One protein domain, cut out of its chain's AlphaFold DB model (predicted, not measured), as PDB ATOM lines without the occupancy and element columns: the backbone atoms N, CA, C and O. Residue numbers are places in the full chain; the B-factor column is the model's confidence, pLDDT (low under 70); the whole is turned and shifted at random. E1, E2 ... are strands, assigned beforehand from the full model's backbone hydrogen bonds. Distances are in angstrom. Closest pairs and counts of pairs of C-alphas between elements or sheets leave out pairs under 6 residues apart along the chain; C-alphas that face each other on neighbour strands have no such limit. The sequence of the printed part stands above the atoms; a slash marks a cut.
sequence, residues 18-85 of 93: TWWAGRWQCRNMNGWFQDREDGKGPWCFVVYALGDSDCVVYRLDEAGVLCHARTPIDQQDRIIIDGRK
ATOM      1  N   THR A  18      79.033   5.575  46.022       96.38
ATOM      2  CA  THR A  18      79.694   4.316  46.391       96.38
ATOM      3  C   THR A  18      78.686   3.327  46.960       96.38
ATOM      4  O   THR A  18      77.739   3.702  47.658       96.38
ATOM      5  N   TRP A  19      78.866   2.049  46.646       95.00
ATOM      6  CA  TRP A  19      77.997   0.975  47.125       95.00
ATOM      7  C   TRP A  19      78.764  -0.331  47.251       95.00
ATOM      8  O   TRP A  19      79.874  -0.463  46.744       95.00
ATOM      9  N   TRP A  20      78.161  -1.295  47.935       94.62
ATOM     10  CA  TRP A  20      78.684  -2.652  48.027       94.62
ATOM     11  C   TRP A  20      77.863  -3.588  47.143       94.62
ATOM     12  O   TRP A  20      76.640  -3.475  47.088       94.62
ATOM     13  N   ALA A  21      78.545  -4.499  46.456       91.25
ATOM     14  CA  ALA A  21      77.966  -5.595  45.689       91.25
ATOM     15  C   ALA A  21      78.660  -6.892  46.125       91.25
ATOM     16  O   ALA A  21      79.736  -7.252  45.639       91.25
ATOM     17  N   GLY A  22      78.088  -7.559  47.129       92.75
ATOM     18  CA  GLY A  22      78.776  -8.638  47.837       92.75
ATOM     19  C   GLY A  22      80.071  -8.130  48.479       92.75
ATOM     20  O   GLY A  22      80.046  -7.192  49.272       92.75
ATOM     21  N   ARG A  23      81.205  -8.737  48.114       94.25
ATOM     22  CA  ARG A  23      82.545  -8.358  48.603       94.25
ATOM     23  C   ARG A  23      83.160  -7.165  47.876       94.25
ATOM     24  O   ARG A  23      84.219  -6.694  48.272       94.25
ATOM     25  N   TRP A  24      82.531  -6.668  46.819       94.50
ATOM     26  CA  TRP A  24      83.088  -5.585  46.020       94.50
ATOM     27  C   TRP A  24      82.579  -4.246  46.520       94.50
ATOM     28  O   TRP A  24      81.370  -4.035  46.619       94.50
ATOM     29  N   GLN A  25      83.501  -3.330  46.801       97.19
ATOM     30  CA  GLN A  25      83.159  -1.926  46.936       97.19
ATOM     31  C   GLN A  25      83.206  -1.309  45.543       97.19
ATOM     32  O   GLN A  25      84.246  -1.336  44.893       97.19
ATOM     33  N   CYS A  26      82.087  -0.759  45.100       97.00
ATOM     34  CA  CYS A  26      81.900  -0.128  43.805       97.00
ATOM     35  C   CYS A  26      81.815   1.394  43.951       97.00
ATOM     36  O   CYS A  26      81.424   1.906  45.007       97.00
ATOM     37  N   ARG A  27      82.133   2.120  42.878       97.25
ATOM     38  CA  ARG A  27      81.902   3.560  42.787       97.25
ATOM     39  C   ARG A  27      81.598   4.047  41.379       97.25
ATOM     40  O   ARG A  27      82.032   3.454  40.393       97.25
ATOM     41  N   ASN A  28      80.946   5.202  41.327       97.62
ATOM     42  CA  ASN A  28      80.831   6.041  40.147       97.62
ATOM     43  C   ASN A  28      81.947   7.105  40.165       97.62
ATOM     44  O   ASN A  28      81.908   8.052  40.950       97.62
ATOM     45  N   MET A  29      82.964   6.951  39.319       97.25
ATOM     46  CA  MET A  29      84.022   7.944  39.106       97.25
ATOM     47  C   MET A  29      83.654   8.804  37.894       97.25
ATOM     48  O   MET A  29      84.037   8.480  36.778       97.25
ATOM     49  N   ASN A  30      82.864   9.861  38.100       95.19
ATOM     50  CA  ASN A  30      82.439  10.793  37.040       95.19
ATOM     51  C   ASN A  30      81.814  10.104  35.804       95.19
ATOM     52  O   ASN A  30      82.090  10.436  34.655       95.19
ATOM     53  N   GLY A  31      80.967   9.109  36.044       96.38
ATOM     54  CA  GLY A  31      80.305   8.288  35.034       96.38
ATOM     55  C   GLY A  31      81.075   7.026  34.640       96.38
ATOM     56  O   GLY A  31      80.595   6.286  33.787       96.38
ATOM     57  N   TRP A  32      82.242   6.752  35.232       97.50
ATOM     58  CA  TRP A  32      83.010   5.523  35.012       97.50
ATOM     59  C   TRP A  32      82.874   4.570  36.194       97.50
ATOM     60  O   TRP A  32      83.106   4.950  37.344       97.50
ATOM     61  N   PHE A  33      82.510   3.320  35.920       97.69
ATOM     62  CA  PHE A  33      82.384   2.318  36.969       97.69
ATOM     63  C   PHE A  33      83.769   1.863  37.424       97.69
ATOM     64  O   PHE A  33      84.631   1.516  36.611       97.69
ATOM     65  N   GLN A  34      83.968   1.839  38.738       98.00
ATOM     66  CA  GLN A  34      85.133   1.210  39.334       98.00
ATOM     67  C   GLN A  34      84.747   0.325  40.501       98.00
ATOM     68  O   GLN A  34      83.771   0.593  41.202       98.00
ATOM     69  N   ASP A  35      85.577  -0.672  40.764       97.25
ATOM     70  CA  ASP A  35      85.461  -1.501  41.949       97.25
ATOM     71  C   ASP A  35      86.810  -1.839  42.577       97.25
ATOM     72  O   ASP A  35      87.881  -1.512  42.058       97.25
ATOM     73  N   ARG A  36      86.726  -2.420  43.770       96.94
ATOM     74  CA  ARG A  36      87.834  -3.037  44.490       96.94
ATOM     75  C   ARG A  36      87.306  -4.092  45.456       96.94
ATOM     76  O   ARG A  36      86.241  -3.916  46.055       96.94
ATOM     77  N   GLU A  37      88.044  -5.182  45.608       95.06
ATOM     78  CA  GLU A  37      87.639  -6.300  46.460       95.06
ATOM     79  C   GLU A  37      87.872  -5.972  47.940       95.06
ATOM     80  O   GLU A  37      88.890  -5.388  48.314       95.06
ATOM     81  N   ASP A  38      86.899  -6.303  48.788       94.00
ATOM     82  CA  ASP A  38      86.883  -6.064  50.235       94.00
ATOM     83  C   ASP A  38      87.194  -4.610  50.647       94.00
ATOM     84  O   ASP A  38      87.644  -4.346  51.764       94.00
ATOM     85  N   GLY A  39      86.991  -3.644  49.745       91.75
ATOM     86  CA  GLY A  39      87.343  -2.240  49.978       91.75
ATOM     87  C   GLY A  39      88.852  -1.968  50.050       91.75
ATOM     88  O   GLY A  39      89.255  -0.885  50.484       91.75
ATOM     89  N   LYS A  40      89.698  -2.920  49.640       92.75
ATOM     90  CA  LYS A  40      91.163  -2.845  49.728       92.75
ATOM     91  C   LYS A  40      91.800  -2.599  48.364       92.75
ATOM     92  O   LYS A  40      91.254  -2.954  47.328       92.75
ATOM     93  N   GLY A  41      92.994  -2.009  48.375       93.62
ATOM     94  CA  GLY A  41      93.767  -1.777  47.157       93.62
ATOM     95  C   GLY A  41      93.248  -0.622  46.287       93.62
ATOM     96  O   GLY A  41      92.429   0.197  46.735       93.62
ATOM     97  N   PRO A  42      93.792  -0.497  45.062       95.81
ATOM     98  CA  PRO A  42      93.409   0.555  44.136       95.81
ATOM     99  C   PRO A  42      91.991   0.335  43.610       95.81
ATOM    100  O   PRO A  42      91.509  -0.785  43.510       95.81
ATOM    101  N   TRP A  43      91.348   1.430  43.215       97.38
ATOM    102  CA  TRP A  43      90.153   1.354  42.389       97.38
ATOM    103  C   TRP A  43      90.527   0.901  40.981       97.38
ATOM    104  O   TRP A  43      91.437   1.477  40.364       97.38
ATOM    105  N   CYS A  44      89.806  -0.098  40.491       97.94
ATOM    106  CA  CYS A  44      90.016  -0.696  39.187       97.94
ATOM    107  C   CYS A  44      88.851  -0.390  38.252       97.94
ATOM    108  O   CYS A  44      87.697  -0.380  38.666       97.94
ATOM    109  N   PHE A  45      89.162  -0.141  36.985       98.00
ATOM    110  CA  PHE A  45      88.187  -0.150  35.905       98.00
ATOM    111  C   PHE A  45      88.024  -1.581  35.416       98.00
ATOM    112  O   PHE A  45      89.014  -2.278  35.174       98.00
ATOM    113  N   VAL A  46      86.780  -2.011  35.266       96.38
ATOM    114  CA  VAL A  46      86.471  -3.341  34.751       96.38
ATOM    115  C   VAL A  46      86.545  -3.304  33.231       96.38
ATOM    116  O   VAL A  46      85.775  -2.585  32.592       96.38
ATOM    117  N   VAL A  47      87.492  -4.052  32.675       96.44
ATOM    118  CA  VAL A  47      87.788  -4.147  31.248       96.44
ATOM    119  C   VAL A  47      87.027  -5.334  30.672       96.44
ATOM    120  O   VAL A  47      87.402  -6.485  30.867       96.44
ATOM    121  N   TYR A  48      85.958  -5.034  29.943       96.00
ATOM    122  CA  TYR A  48      85.084  -6.018  29.311       96.00
ATOM    123  C   TYR A  48      85.714  -6.650  28.061       96.00
ATOM    124  O   TYR A  48      85.562  -7.845  27.821       96.00
ATOM    125  N   ALA A  49      86.424  -5.855  27.255       95.88
ATOM    126  CA  ALA A  49      87.073  -6.323  26.031       95.88
ATOM    127  C   ALA A  49      88.332  -5.507  25.721       95.88
ATOM    128  O   ALA A  49      88.397  -4.323  26.051       95.88
ATOM    129  N   LEU A  50      89.306  -6.129  25.058       95.81
ATOM    130  CA  LEU A  50      90.534  -5.492  24.580       95.81
ATOM    131  C   LEU A  50      90.524  -5.415  23.050       95.81
ATOM    132  O   LEU A  50      90.142  -6.381  22.391       95.81
ATOM    133  N   GLY A  51      90.956  -4.280  22.512       93.94
ATOM    134  CA  GLY A  51      91.378  -4.109  21.126       93.94
ATOM    135  C   GLY A  51      92.882  -3.828  21.048       93.94
ATOM    136  O   GLY A  51      93.586  -3.875  22.057       93.94
ATOM    137  N   ASP A  52      93.375  -3.510  19.849       91.94
ATOM    138  CA  ASP A  52      94.811  -3.282  19.614       91.94
ATOM    139  C   ASP A  52      95.319  -1.960  20.219       91.94
ATOM    140  O   ASP A  52      96.455  -1.866  20.675       91.94
ATOM    141  N   SER A  53      94.480  -0.920  20.211       95.50
ATOM    142  CA  SER A  53      94.809   0.430  20.703       95.50
ATOM    143  C   SER A  53      93.731   1.020  21.615       95.50
ATOM    144  O   SER A  53      93.778   2.194  21.988       95.50
ATOM    145  N   ASP A  54      92.746   0.208  21.992       97.25
ATOM    146  CA  ASP A  54      91.636   0.593  22.851       97.25
ATOM    147  C   ASP A  54      91.146  -0.584  23.696       97.25
ATOM    148  O   ASP A  54      91.552  -1.733  23.534       97.25
ATOM    149  N   CYS A  55      90.269  -0.286  24.644       97.00
ATOM    150  CA  CYS A  55      89.498  -1.300  25.338       97.00
ATOM    151  C   CYS A  55      88.093  -0.802  25.643       97.00
ATOM    152  O   CYS A  55      87.814   0.400  25.626       97.00
ATOM    153  N   VAL A  56      87.218  -1.741  25.977       97.81
ATOM    154  CA  VAL A  56      85.872  -1.469  26.464       97.81
ATOM    155  C   VAL A  56      85.864  -1.614  27.977       97.81
ATOM    156  O   VAL A  56      86.216  -2.668  28.500       97.81
ATOM    157  N   VAL A  57      85.428  -0.569  28.674       97.62
ATOM    158  CA  VAL A  57      85.203  -0.570  30.124       97.62
ATOM    159  C   VAL A  57      83.754  -0.221  30.442       97.62
ATOM    160  O   VAL A  57      83.019   0.275  29.582       97.62
ATOM    161  N   TYR A  58      83.339  -0.453  31.685       97.62
ATOM    162  CA  TYR A  58      82.009  -0.053  32.132       97.62
ATOM    163  C   TYR A  58      81.918   1.432  32.515       97.62
ATOM    164  O   TYR A  58      82.748   1.977  33.248       97.62
ATOM    165  N   ARG A  59      80.834   2.061  32.069       96.88
ATOM    166  CA  ARG A  59      80.312   3.344  32.543       96.88
ATOM    167  C   ARG A  59      78.984   3.143  33.255       96.88
ATOM    168  O   ARG A  59      78.395   2.068  33.193       96.88
ATOM    169  N   LEU A  60      78.553   4.186  33.946       95.50
ATOM    170  CA  LEU A  60      77.222   4.290  34.525       95.50
ATOM    171  C   LEU A  60      76.498   5.419  33.810       95.50
ATOM    172  O   LEU A  60      77.060   6.508  33.666       95.50
ATOM    173  N   ASP A  61      75.280   5.149  33.361       93.56
ATOM    174  CA  ASP A  61      74.376   6.203  32.913       93.56
ATOM    175  C   ASP A  61      73.765   6.961  34.107       93.56
ATOM    176  O   ASP A  61      74.044   6.669  35.274       93.56
ATOM    177  N   GLU A  62      72.921   7.951  33.820       91.62
ATOM    178  CA  GLU A  62      72.252   8.767  34.841       91.62
ATOM    179  C   GLU A  62      71.324   7.947  35.753       91.62
ATOM    180  O   GLU A  62      71.099   8.326  36.902       91.62
ATOM    181  N   ALA A  63      70.835   6.795  35.280       91.50
ATOM    182  CA  ALA A  63      70.042   5.854  36.067       91.50
ATOM    183  C   ALA A  63      70.912   4.883  36.890       91.50
ATOM    184  O   ALA A  63      70.395   4.121  37.710       91.50
ATOM    185  N   GLY A  64      72.234   4.906  36.706       91.56
ATOM    186  CA  GLY A  64      73.169   4.017  37.383       91.56
ATOM    187  C   GLY A  64      73.228   2.606  36.800       91.56
ATOM    188  O   GLY A  64      73.647   1.676  37.497       91.56
ATOM    189  N   VAL A  65      72.806   2.439  35.547       93.62
ATOM    190  CA  VAL A  65      72.897   1.185  34.797       93.62
ATOM    191  C   VAL A  65      74.272   1.088  34.142       93.62
ATOM    192  O   VAL A  65      74.813   2.072  33.636       93.62
ATOM    193  N   LEU A  66      74.856  -0.115  34.168       94.44
ATOM    194  CA  LEU A  66      76.137  -0.371  33.519       94.44
ATOM    195  C   LEU A  66      75.978  -0.348  31.999       94.44
ATOM    196  O   LEU A  66      75.170  -1.081  31.434       94.44
ATOM    197  N   CYS A  67      76.813   0.443  31.342       95.69
ATOM    198  CA  CYS A  67      76.914   0.500  29.893       95.69
ATOM    199  C   CYS A  67      78.378   0.395  29.454       95.69
ATOM    200  O   CYS A  67      79.303   0.593  30.241       95.69
ATOM    201  N   HIS A  68      78.605   0.034  28.195       97.06
ATOM    202  CA  HIS A  68      79.948  -0.105  27.641       97.06
ATOM    203  C   HIS A  68      80.447   1.224  27.084       97.06
ATOM    204  O   HIS A  68      79.728   1.913  26.363       97.06
ATOM    205  N   ALA A  69      81.708   1.546  27.350       97.19
ATOM    206  CA  ALA A  69      82.382   2.672  26.731       97.19
ATOM    207  C   ALA A  69      83.798   2.293  26.316       97.19
ATOM    208  O   ALA A  69      84.535   1.637  27.052       97.19
ATOM    209  N   ARG A  70      84.175   2.737  25.120       97.69
ATOM    210  CA  ARG A  70      85.511   2.546  24.575       97.69
ATOM    211  C   ARG A  70      86.441   3.645  25.080       97.69
ATOM    212  O   ARG A  70      86.065   4.815  25.105       97.69
ATOM    213  N   THR A  71      87.649   3.270  25.472       96.94
ATOM    214  CA  THR A  71      88.712   4.181  25.909       96.94
ATOM    215  C   THR A  71      90.030   3.761  25.259       96.94
ATOM    216  O   THR A  71      90.275   2.560  25.125       96.94
ATOM    217  N   PRO A  72      90.868   4.710  24.813       97.81
ATOM    218  CA  PRO A  72      92.138   4.375  24.189       97.81
ATOM    219  C   PRO A  72      93.137   3.831  25.214       97.81
ATOM    220  O   PRO A  72      93.156   4.246  26.377       97.81
ATOM    221  N   ILE A  73      94.001   2.938  24.742       97.00
ATOM    222  CA  ILE A  73      95.186   2.450  25.440       97.00
ATOM    223  C   ILE A  73      96.404   3.108  24.795       97.00
ATOM    224  O   ILE A  73      96.556   3.099  23.575       97.00
ATOM    225  N   ASP A  74      97.278   3.706  25.603       95.56
ATOM    226  CA  ASP A  74      98.538   4.233  25.084       95.56
ATOM    227  C   ASP A  74      99.623   3.155  24.949       95.56
ATOM    228  O   ASP A  74      99.495   2.040  25.443       95.56
ATOM    229  N   GLN A  75     100.738   3.508  24.305       94.75
ATOM    230  CA  GLN A  75     101.865   2.600  24.039       94.75
ATOM    231  C   GLN A  75     102.525   2.005  25.299       94.75
ATOM    232  O   GLN A  75     103.424   1.180  25.183       94.75
ATOM    233  N   GLN A  76     102.131   2.446  26.498       95.19
ATOM    234  CA  GLN A  76     102.614   1.928  27.779       95.19
ATOM    235  C   GLN A  76     101.543   1.094  28.498       95.19
ATOM    236  O   GLN A  76     101.612   0.947  29.720       95.19
ATOM    237  N   ASP A  77     100.542   0.584  27.774       92.69
ATOM    238  CA  ASP A  77      99.456  -0.229  28.326       92.69
ATOM    239  C   ASP A  77      98.652   0.501  29.417       92.69
ATOM    240  O   ASP A  77      98.328  -0.050  30.476       92.69
ATOM    241  N   ARG A  78      98.340   1.783  29.180       96.75
ATOM    242  CA  ARG A  78      97.511   2.591  30.084       96.75
ATOM    243  C   ARG A  78      96.234   3.039  29.399       96.75
ATOM    244  O   ARG A  78      96.298   3.684  28.358       96.75
ATOM    245  N   ILE A  79      95.095   2.789  30.039       96.56
ATOM    246  CA  ILE A  79      93.814   3.367  29.618       96.56
ATOM    247  C   ILE A  79      93.790   4.866  29.910       96.56
ATOM    248  O   ILE A  79      94.312   5.310  30.943       96.56
ATOM    249  N   ILE A  80      93.172   5.637  29.016       97.38
ATOM    250  CA  ILE A  80      93.015   7.087  29.158       97.38
ATOM    251  C   ILE A  80      91.549   7.420  29.429       97.38
ATOM    252  O   ILE A  80      90.708   7.421  28.529       97.38
ATOM    253  N   ILE A  81      91.244   7.744  30.680       96.69
ATOM    254  CA  ILE A  81      89.892   8.064  31.145       96.69
ATOM    255  C   ILE A  81      89.901   9.477  31.725       96.69
ATOM    256  O   ILE A  81      90.745   9.796  32.561       96.69
ATOM    257  N   ASP A  82      88.996  10.333  31.247       94.31
ATOM    258  CA  ASP A  82      88.883  11.752  31.623       94.31
ATOM    259  C   ASP A  82      90.232  12.502  31.595       94.31
ATOM    260  O   ASP A  82      90.594  13.242  32.510       94.31
ATOM    261  N   GLY A  83      91.034  12.251  30.552       94.06
ATOM    262  CA  GLY A  83      92.357  12.863  30.365       94.06
ATOM    263  C   GLY A  83      93.454  12.339  31.300       94.06
ATOM    264  O   GLY A  83      94.587  12.816  31.246       94.06
ATOM    265  N   ARG A  84      93.157  11.348  32.149       96.50
ATOM    266  CA  ARG A  84      94.112  10.719  33.071       96.50
ATOM    267  C   ARG A  84      94.498   9.327  32.592       96.50
ATOM    268  O   ARG A  84      93.692   8.614  32.006       96.50
ATOM    269  N   LYS A  85      95.742   8.935  32.873       97.31
ATOM    270  CA  LYS A  85      96.313   7.648  32.460       97.31
ATOM    271  C   LYS A  85      96.332   6.661  33.620       97.31
ATOM    272  O   LYS A  85      96.836   6.993  34.694       97.31
TER     273      LYS A  85
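What this domain is: This is residues 18 to 85 of the 93 residues of an uncharacterized protein of Labrenzia sp. THAF187b (UniProt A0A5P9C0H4). One antiparallel sheet of six strands is curled like part of a barrel and folded back on itself, so that E1, E2 and E3 partly face E5 and E6, with E4 as the hinge; the fold is open rather than a closed barrel. The short strand E7 sits beside the last residues of E6. The printed part has 68 residues with seven named strands, E1 to E7 in order along the chain, and no named helix, an all-strand domain. The sheet runs E1 - E2 - E3 - E4 - E5 - E6. The whole is compact, with a radius of gyration of the C-alphas of 12.2 A and spans of 34 by 27 by 20 A.

How they stand to each other: Start with E1, residues 18 to 21, an edge strand, and E2, residues 24 to 29: in this hairpin N 19 and O 26 are 3.0 A apart, within hydrogen-bond range. E3, residues 32 to 37, is antiparallel to E2 at 156 degrees, with N 27 and O 34 at 2.8 A. E4, residues 44 to 50, is staggered: it pairs with E3 over residues 44 to 45, with N 44 and O 35 at 2.9 A, and over residues 47 to 50 with E5, residues 54 to 60, where N 48 and O 56 are 2.8 A apart. E6, residues 66 to 72, is the other edge strand; with E5 it forms a hairpin, with N 57 and O 69 at 2.9 A. These six strands form a meander, each the antiparallel neighbour of the one before, and a folded sheet, one sheet bent into two leaves that face each other. Look between E3 and E5 for their closest C-alphas, Trp 32 and Arg 59, 4.3 A apart. E7, residues 79 to 81, pairs with no named strand; its closest C-alpha pair with E6 is Ile 80 and Pro 72, 5.7 A. E1 and E6 are apart.

Where its parts are: Find C-alpha 18 at (79.694, 4.316, 46.391), where E1 begins its 10.1 A. E2 then spans 15.2 A, E3 17.1 A and E4 15.4 A. E5 starts at C-alpha 54, (91.636, 0.593, 22.851), and spans 18.9 A; E6 spans 19.1 A. E7, 6.3 A long, ends at C-alpha 81, (89.892, 8.064, 31.145).

The domain as a whole: The C-alphas of Gly 22 and Gln 75 are the two farthest apart, at 35.0 A. The printed part has no cut and no long link. No printed residue is under 70 in pLDDT; the mean of the printed part of this model is 95.7.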